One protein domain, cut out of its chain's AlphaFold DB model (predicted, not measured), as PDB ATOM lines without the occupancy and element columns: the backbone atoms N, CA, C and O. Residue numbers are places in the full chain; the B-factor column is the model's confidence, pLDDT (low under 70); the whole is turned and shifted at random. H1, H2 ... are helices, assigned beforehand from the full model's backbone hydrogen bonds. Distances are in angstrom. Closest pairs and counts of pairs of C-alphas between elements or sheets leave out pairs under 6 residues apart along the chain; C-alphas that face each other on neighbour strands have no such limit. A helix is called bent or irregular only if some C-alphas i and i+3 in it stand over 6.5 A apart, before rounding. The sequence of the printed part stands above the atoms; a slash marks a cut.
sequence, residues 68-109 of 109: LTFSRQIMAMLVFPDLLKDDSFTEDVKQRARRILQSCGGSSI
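Overview. This is residues 68 to 109 of the 109 residues of an uncharacterized protein of Fasciola hepatica (UniProt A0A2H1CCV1). Two helices, H1 and H3, pack side by side and run the same way at a slant. Between them the backbone travels back from the end of H1 to the start of H3 through the short helix H2 and residues 86 to 90, and the small turn H4 sits just past the end of H3. The printed part has 42 residues with four named helices, in the order H1, H2, H3, H4, and no named strand; its class is all helix. It is compact, with a radius of gyration of the C-alphas of 9.5 A, and the C-alphas span 27 by 20 by 15 A.

Arrangement. Start with H1, residues 69 to 79, and look across to H3, residues 91 to 102: they touch, with 12 pairs of C-alphas within 8 A. Their closest C-alphas are those of Ile 74 and Ala 97, 5.3 A apart. Their lines stand at a steep tilt of 38 degrees, only just past shallow, and they run the same way. Go on to H2, residues 81 to 85: it only just touches H1, with 3 pairs of C-alphas within 8 A, and only at the corner by their link; the closest C-alphas are those of Met 77 and Leu 83, 5.5 A apart. H2 and H3 are close but not clearly touching, and their closest C-alphas, those of Leu 84 and Lys 94, are 5.9 A apart. At the end of the printed part find H4, residues 105 to 108. It only just touches H3, with 3 pairs of C-alphas within 8 A, only at the corner by their link and with residues 101 to 102 of H3 alone; the closest C-alphas are those of Leu 101 and Ser 107, 4.8 A apart. H4 is apart from H2, and only just apart from H1, with the closest C-alphas 8.3 A apart. In H1 and H3 every O i to N i+4 pair is within hydrogen-bond range; in H2 it is 0 of 1, beside 2 of 2 O i to N i+3 pairs, and H4 is too short for an O i to N i+4 pair.

Along the chain. Find C-alpha 69 at (135.434, 126.134, 80.707); from there H1 runs 15.6 A to C-alpha 79. H2 runs from Pro 81 to Lys 85, 8.3 A. Find C-alpha 91 at (131.226, 131.145, 92.831), where H3 begins its 16.0 A to Gln 102. H4 ends at C-alpha 108, at (127.250, 112.322, 96.466); it is irregular, but only just: C-alphas 105 and 108 are 6.8 A apart.

Size, cuts and confidence. The two C-alphas farthest apart are those of Leu 68 and Gly 106, 28.4 A. The printed part has no cut, and the links H1 to H2, H2 to H3 and H3 to H4 are tight. Residue 109 is the chain's last. The mean pLDDT of the printed part is 95.2, that of H4 is 86, and no printed residue is under 70.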
ATOM      1  N   LEU A  68     134.052 124.078  76.639       96.31
ATOM      2  CA  LEU A  68     133.507 125.114  77.521       96.31
ATOM      3  C   LEU A  68     134.094 125.012  78.937       96.31
ATOM      4  O   LEU A  68     133.864 124.022  79.638       96.31
ATOM      5  N   THR A  69     134.794 126.059  79.381       96.81
ATOM      6  CA  THR A  69     135.434 126.134  80.707       96.81
ATOM      7  C   THR A  69     134.448 125.882  81.846       96.81
ATOM      8  O   THR A  69     134.701 125.022  82.684       96.81
ATOM      9  N   PHE A  70     133.290 126.549  81.824       97.62
ATOM     10  CA  PHE A  70     132.264 126.444  82.866       97.62
ATOM     11  C   PHE A  70     131.852 124.988  83.143       97.62
ATOM     12  O   PHE A  70     131.930 124.506  84.272       97.62
ATOM     13  N   SER A  71     131.496 124.243  82.091       97.06
ATOM     14  CA  SER A  71     131.093 122.838  82.212       97.06
ATOM     15  C   SER A  71     132.230 121.949  82.716       97.06
ATOM     16  O   SER A  71     131.990 121.038  83.506       97.06
ATOM     17  N   ARG A  72     133.473 122.209  82.292       97.25
ATOM     18  CA  ARG A  72     134.641 121.429  82.733       97.25
ATOM     19  C   ARG A  72     134.948 121.634  84.208       97.25
ATOM     20  O   ARG A  72     135.237 120.659  84.894       97.25
ATOM     21  N   GLN A  73     134.876 122.872  84.689       97.88
ATOM     22  CA  GLN A  73     135.120 123.183  86.095       97.88
ATOM     23  C   GLN A  73     134.048 122.552  86.995       97.88
ATOM     24  O   GLN A  73     134.390 121.954  88.011       97.88
ATOM     25  N   ILE A  74     132.774 122.575  86.576       97.81
ATOM     26  CA  ILE A  74     131.700 121.861  87.283       97.81
ATOM     27  C   ILE A  74     132.006 120.365  87.339       97.81
ATOM     28  O   ILE A  74     132.023 119.795  88.423       97.81
ATOM     29  N   MET A  75     132.281 119.731  86.194       97.50
ATOM     30  CA  MET A  75     132.585 118.296  86.141       97.50
ATOM     31  C   MET A  75     133.764 117.921  87.045       97.50
ATOM     32  O   MET A  75     133.699 116.900  87.723       97.50
ATOM     33  N   ALA A  76     134.810 118.751  87.099       97.12
ATOM     34  CA  ALA A  76     135.938 118.537  88.000       97.12
ATOM     35  C   ALA A  76     135.500 118.524  89.472       97.12
ATOM     36  O   ALA A  76     135.865 117.606  90.197       97.12
ATOM     37  N   MET A  77     134.663 119.476  89.900       96.62
ATOM     38  CA  MET A  77     134.136 119.528  91.272       96.62
ATOM     39  C   MET A  77     133.155 118.397  91.591       96.62
ATOM     40  O   MET A  77     133.073 117.977  92.738       96.62
ATOM     41  N   LEU A  78     132.406 117.895  90.605       95.94
ATOM     42  CA  LEU A  78     131.525 116.740  90.817       95.94
ATOM     43  C   LEU A  78     132.318 115.451  91.054       95.94
ATOM     44  O   LEU A  78     131.872 114.591  91.803       95.94
ATOM     45  N   VAL A  79     133.480 115.318  90.410       96.00
ATOM     46  CA  VAL A  79     134.366 114.154  90.564       96.00
ATOM     47  C   VAL A  79     135.294 114.311  91.771       96.00
ATOM     48  O   VAL A  79     135.647 113.318  92.402       96.00
ATOM     49  N   PHE A  80     135.678 115.543  92.115       96.25
ATOM     50  CA  PHE A  80     136.534 115.856  93.255       96.25
ATOM     51  C   PHE A  80     135.984 117.058  94.055       96.25
ATOM     52  O   PHE A  80     136.407 118.200  93.838       96.25
ATOM     53  N   PRO A  81     135.037 116.822  94.990       95.31
ATOM     54  CA  PRO A  81     134.323 117.887  95.704       95.31
ATOM     55  C   PRO A  81     135.186 118.818  96.560       95.31
ATOM     56  O   PRO A  81     134.761 119.939  96.839       95.31
ATOM     57  N   ASP A  82     136.402 118.424  96.947       95.75
ATOM     58  CA  ASP A  82     137.313 119.306  97.693       95.75
ATOM     59  C   ASP A  82     137.690 120.579  96.917       95.75
ATOM     60  O   ASP A  82     137.953 121.611  97.536       95.75
ATOM     61  N   LEU A  83     137.592 120.564  95.581       97.19
ATOM     62  CA  LEU A  83     137.766 121.752  94.732       97.19
ATOM     63  C   LEU A  83     136.723 122.852  94.998       97.19
ATOM     64  O   LEU A  83     136.920 123.995  94.600       97.19
ATOM     65  N   LEU A  84     135.628 122.559  95.708       96.19
ATOM     66  CA  LEU A  84     134.672 123.583  96.150       96.19
ATOM     67  C   LEU A  84     135.285 124.597  97.127       96.19
ATOM     68  O   LEU A  84     134.734 125.690  97.282       96.19
ATOM     69  N   LYS A  85     136.383 124.224  97.795       96.62
ATOM     70  CA  LYS A  85     137.127 125.058  98.751       96.62
ATOM     71  C   LYS A  85     138.225 125.888  98.077       96.62
ATOM     72  O   LYS A  85     138.842 126.706  98.742       96.62
ATOM     73  N   ASP A  86     138.485 125.658  96.792       96.94
ATOM     74  CA  ASP A  86     139.547 126.327  96.048       96.94
ATOM     75  C   ASP A  86     139.079 127.708  95.560       96.94
ATOM     76  O   ASP A  86     138.058 127.837  94.878       96.94
ATOM     77  N   ASP A  87     139.820 128.756  95.915       96.31
ATOM     78  CA  ASP A  87     139.491 130.149  95.596       96.31
ATOM     79  C   ASP A  87     139.757 130.532  94.129       96.31
ATOM     80  O   ASP A  87     139.318 131.588  93.678       96.31
ATOM     81  N   SER A  88     140.421 129.672  93.348       96.31
ATOM     82  CA  SER A  88     140.673 129.898  91.916       96.31
ATOM     83  C   SER A  88     139.430 129.735  91.031       96.31
ATOM     84  O   SER A  88     139.441 130.154  89.870       96.31
ATOM     85  N   PHE A  89     138.348 129.153  91.554       97.06
ATOM     86  CA  PHE A  89     137.093 128.975  90.825       97.06
ATOM     87  C   PHE A  89     136.055 130.023  91.215       97.06
ATOM     88  O   PHE A  89     135.889 130.366  92.386       97.06
ATOM     89  N   THR A  90     135.285 130.473  90.229       97.38
ATOM     90  CA  THR A  90     134.203 131.436  90.428       97.38
ATOM     91  C   THR A  90     133.030 130.821  91.205       97.38
ATOM     92  O   THR A  90     132.756 129.619  91.135       97.38
ATOM     93  N   GLU A  91     132.311 131.645  91.972       97.69
ATOM     94  CA  GLU A  91     131.226 131.145  92.831       97.69
ATOM     95  C   GLU A  91     130.016 130.618  92.054       97.69
ATOM     96  O   GLU A  91     129.330 129.728  92.546       97.69
ATOM     97  N   ASP A  92     129.757 131.098  90.838       97.81
ATOM     98  CA  ASP A  92     128.679 130.586  89.983       97.81
ATOM     99  C   ASP A  92     128.910 129.114  89.586       97.81
ATOM    100  O   ASP A  92     127.992 128.289  89.645       97.81
ATOM    101  N   VAL A  93     130.156 128.754  89.271       98.00
ATOM    102  CA  VAL A  93     130.601 127.379  89.007       98.00
ATOM    103  C   VAL A  93     130.421 126.514  90.254       98.00
ATOM    104  O   VAL A  93     129.788 125.454  90.187       98.00
ATOM    105  N   LYS A  94     130.912 126.979  91.410       98.12
ATOM    106  CA  LYS A  94     130.785 126.254  92.686       98.12
ATOM    107  C   LYS A  94     129.324 126.076  93.087       98.12
ATOM    108  O   LYS A  94     128.922 124.983  93.482       98.12
ATOM    109  N   GLN A  95     128.501 127.114  92.954       97.94
ATOM    110  CA  GLN A  95     127.067 127.060  93.234       97.94
ATOM    111  C   GLN A  95     126.375 126.024  92.344       97.94
ATOM    112  O   GLN A  95     125.559 125.236  92.834       97.94
ATOM    113  N   ARG A  96     126.719 125.979  91.051       98.19
ATOM    114  CA  ARG A  96     126.172 124.982  90.129       98.19
ATOM    115  C   ARG A  96     126.574 123.562  90.523       98.19
ATOM    116  O   ARG A  96     125.709 122.687  90.512       98.19
ATOM    117  N   ALA A  97     127.830 123.340  90.909       97.50
ATOM    118  CA  ALA A  97     128.302 122.033  91.359       97.50
ATOM    119  C   ALA A  97     127.632 121.598  92.678       97.50
ATOM    120  O   ALA A  97     127.081 120.499  92.738       97.50
ATOM    121  N   ARG A  98     127.562 122.481  93.690       96.94
ATOM    122  CA  ARG A  98     126.854 122.231  94.967       96.94
ATOM    123  C   ARG A  98     125.400 121.820  94.735       96.94
ATOM    124  O   ARG A  98     124.945 120.842  95.318       96.94
ATOM    125  N   ARG A  99     124.687 122.524  93.846       97.12
ATOM    126  CA  ARG A  99     123.291 122.209  93.504       97.12
ATOM    127  C   ARG A  99     123.135 120.803  92.919       97.12
ATOM    128  O   ARG A  99     122.155 120.133  93.225       97.12
ATOM    129  N   ILE A 100     124.058 120.379  92.055       96.88
ATOM    130  CA  ILE A 100     124.017 119.042  91.446       96.88
ATOM    131  C   ILE A 100     124.310 117.975  92.504       96.88
ATOM    132  O   ILE A 100     123.530 117.038  92.629       96.88
ATOM    133  N   LEU A 101     125.364 118.148  93.305       95.81
ATOM    134  CA  LEU A 101     125.714 117.228  94.394       95.81
ATOM    135  C   LEU A 101     124.533 117.021  95.353       95.81
ATOM    136  O   LEU A 101     124.087 115.896  95.547       95.81
ATOM    137  N   GLN A 102     123.932 118.110  95.844       95.75
ATOM    138  CA  GLN A 102     122.773 118.084  96.750       95.75
ATOM    139  C   GLN A 102     121.517 117.428  96.156       95.75
ATOM    140  O   GLN A 102     120.621 117.044  96.905       95.75
ATOM    141  N   SER A 103     121.417 117.313  94.827       95.38
ATOM    142  CA  SER A 103     120.279 116.647  94.180       95.38
ATOM    143  C   SER A 103     120.352 115.117  94.253       95.38
ATOM    144  O   SER A 103     119.351 114.443  94.007       95.38
ATOM    145  N   CYS A 104     121.510 114.562  94.617       92.19
ATOM    146  CA  CYS A 104     121.699 113.138  94.848       92.19
ATOM    147  C   CYS A 104     121.421 112.776  96.317       92.19
ATOM    148  O   CYS A 104     121.736 113.537  97.234       92.19
ATOM    149  N   GLY A 105     120.870 111.583  96.566       88.62
ATOM    150  CA  GLY A 105     120.722 111.065  97.929       88.62
ATOM    151  C   GLY A 105     122.088 110.955  98.614       88.62
ATOM    152  O   GLY A 105     122.999 110.347  98.063       88.62
ATOM    153  N   GLY A 106     122.248 111.580  99.785       86.88
ATOM    154  CA  GLY A 106     123.542 111.660 100.479       86.88
ATOM    155  C   GLY A 106     124.503 112.723  99.929       86.88
ATOM    156  O   GLY A 106     125.653 112.772 100.336       86.88
ATOM    157  N   SER A 107     124.041 113.602  99.034       87.81
ATOM    158  CA  SER A 107     124.832 114.666  98.394       87.81
ATOM    159  C   SER A 107     125.993 114.198  97.502       87.81
ATOM    160  O   SER A 107     126.776 115.037  97.063       87.81
ATOM    161  N   SER A 108     126.110 112.896  97.207       80.88
ATOM    162  CA  SER A 108     127.250 112.322  96.466       80.88
ATOM    163  C   SER A 108     128.617 112.721  97.052       80.88
ATOM    164  O   SER A 108     129.553 113.001  96.302       80.88
ATOM    165  N   ILE A 109     128.697 112.784  98.387       72.38
ATOM    166  CA  ILE A 109     129.912 113.022  99.182       72.38
ATOM    167  C   ILE A 109     130.265 111.729  99.918       72.38
ATOM    168  O   ILE A 109     129.316 111.053 100.379       72.38
TER     169      ILE A 109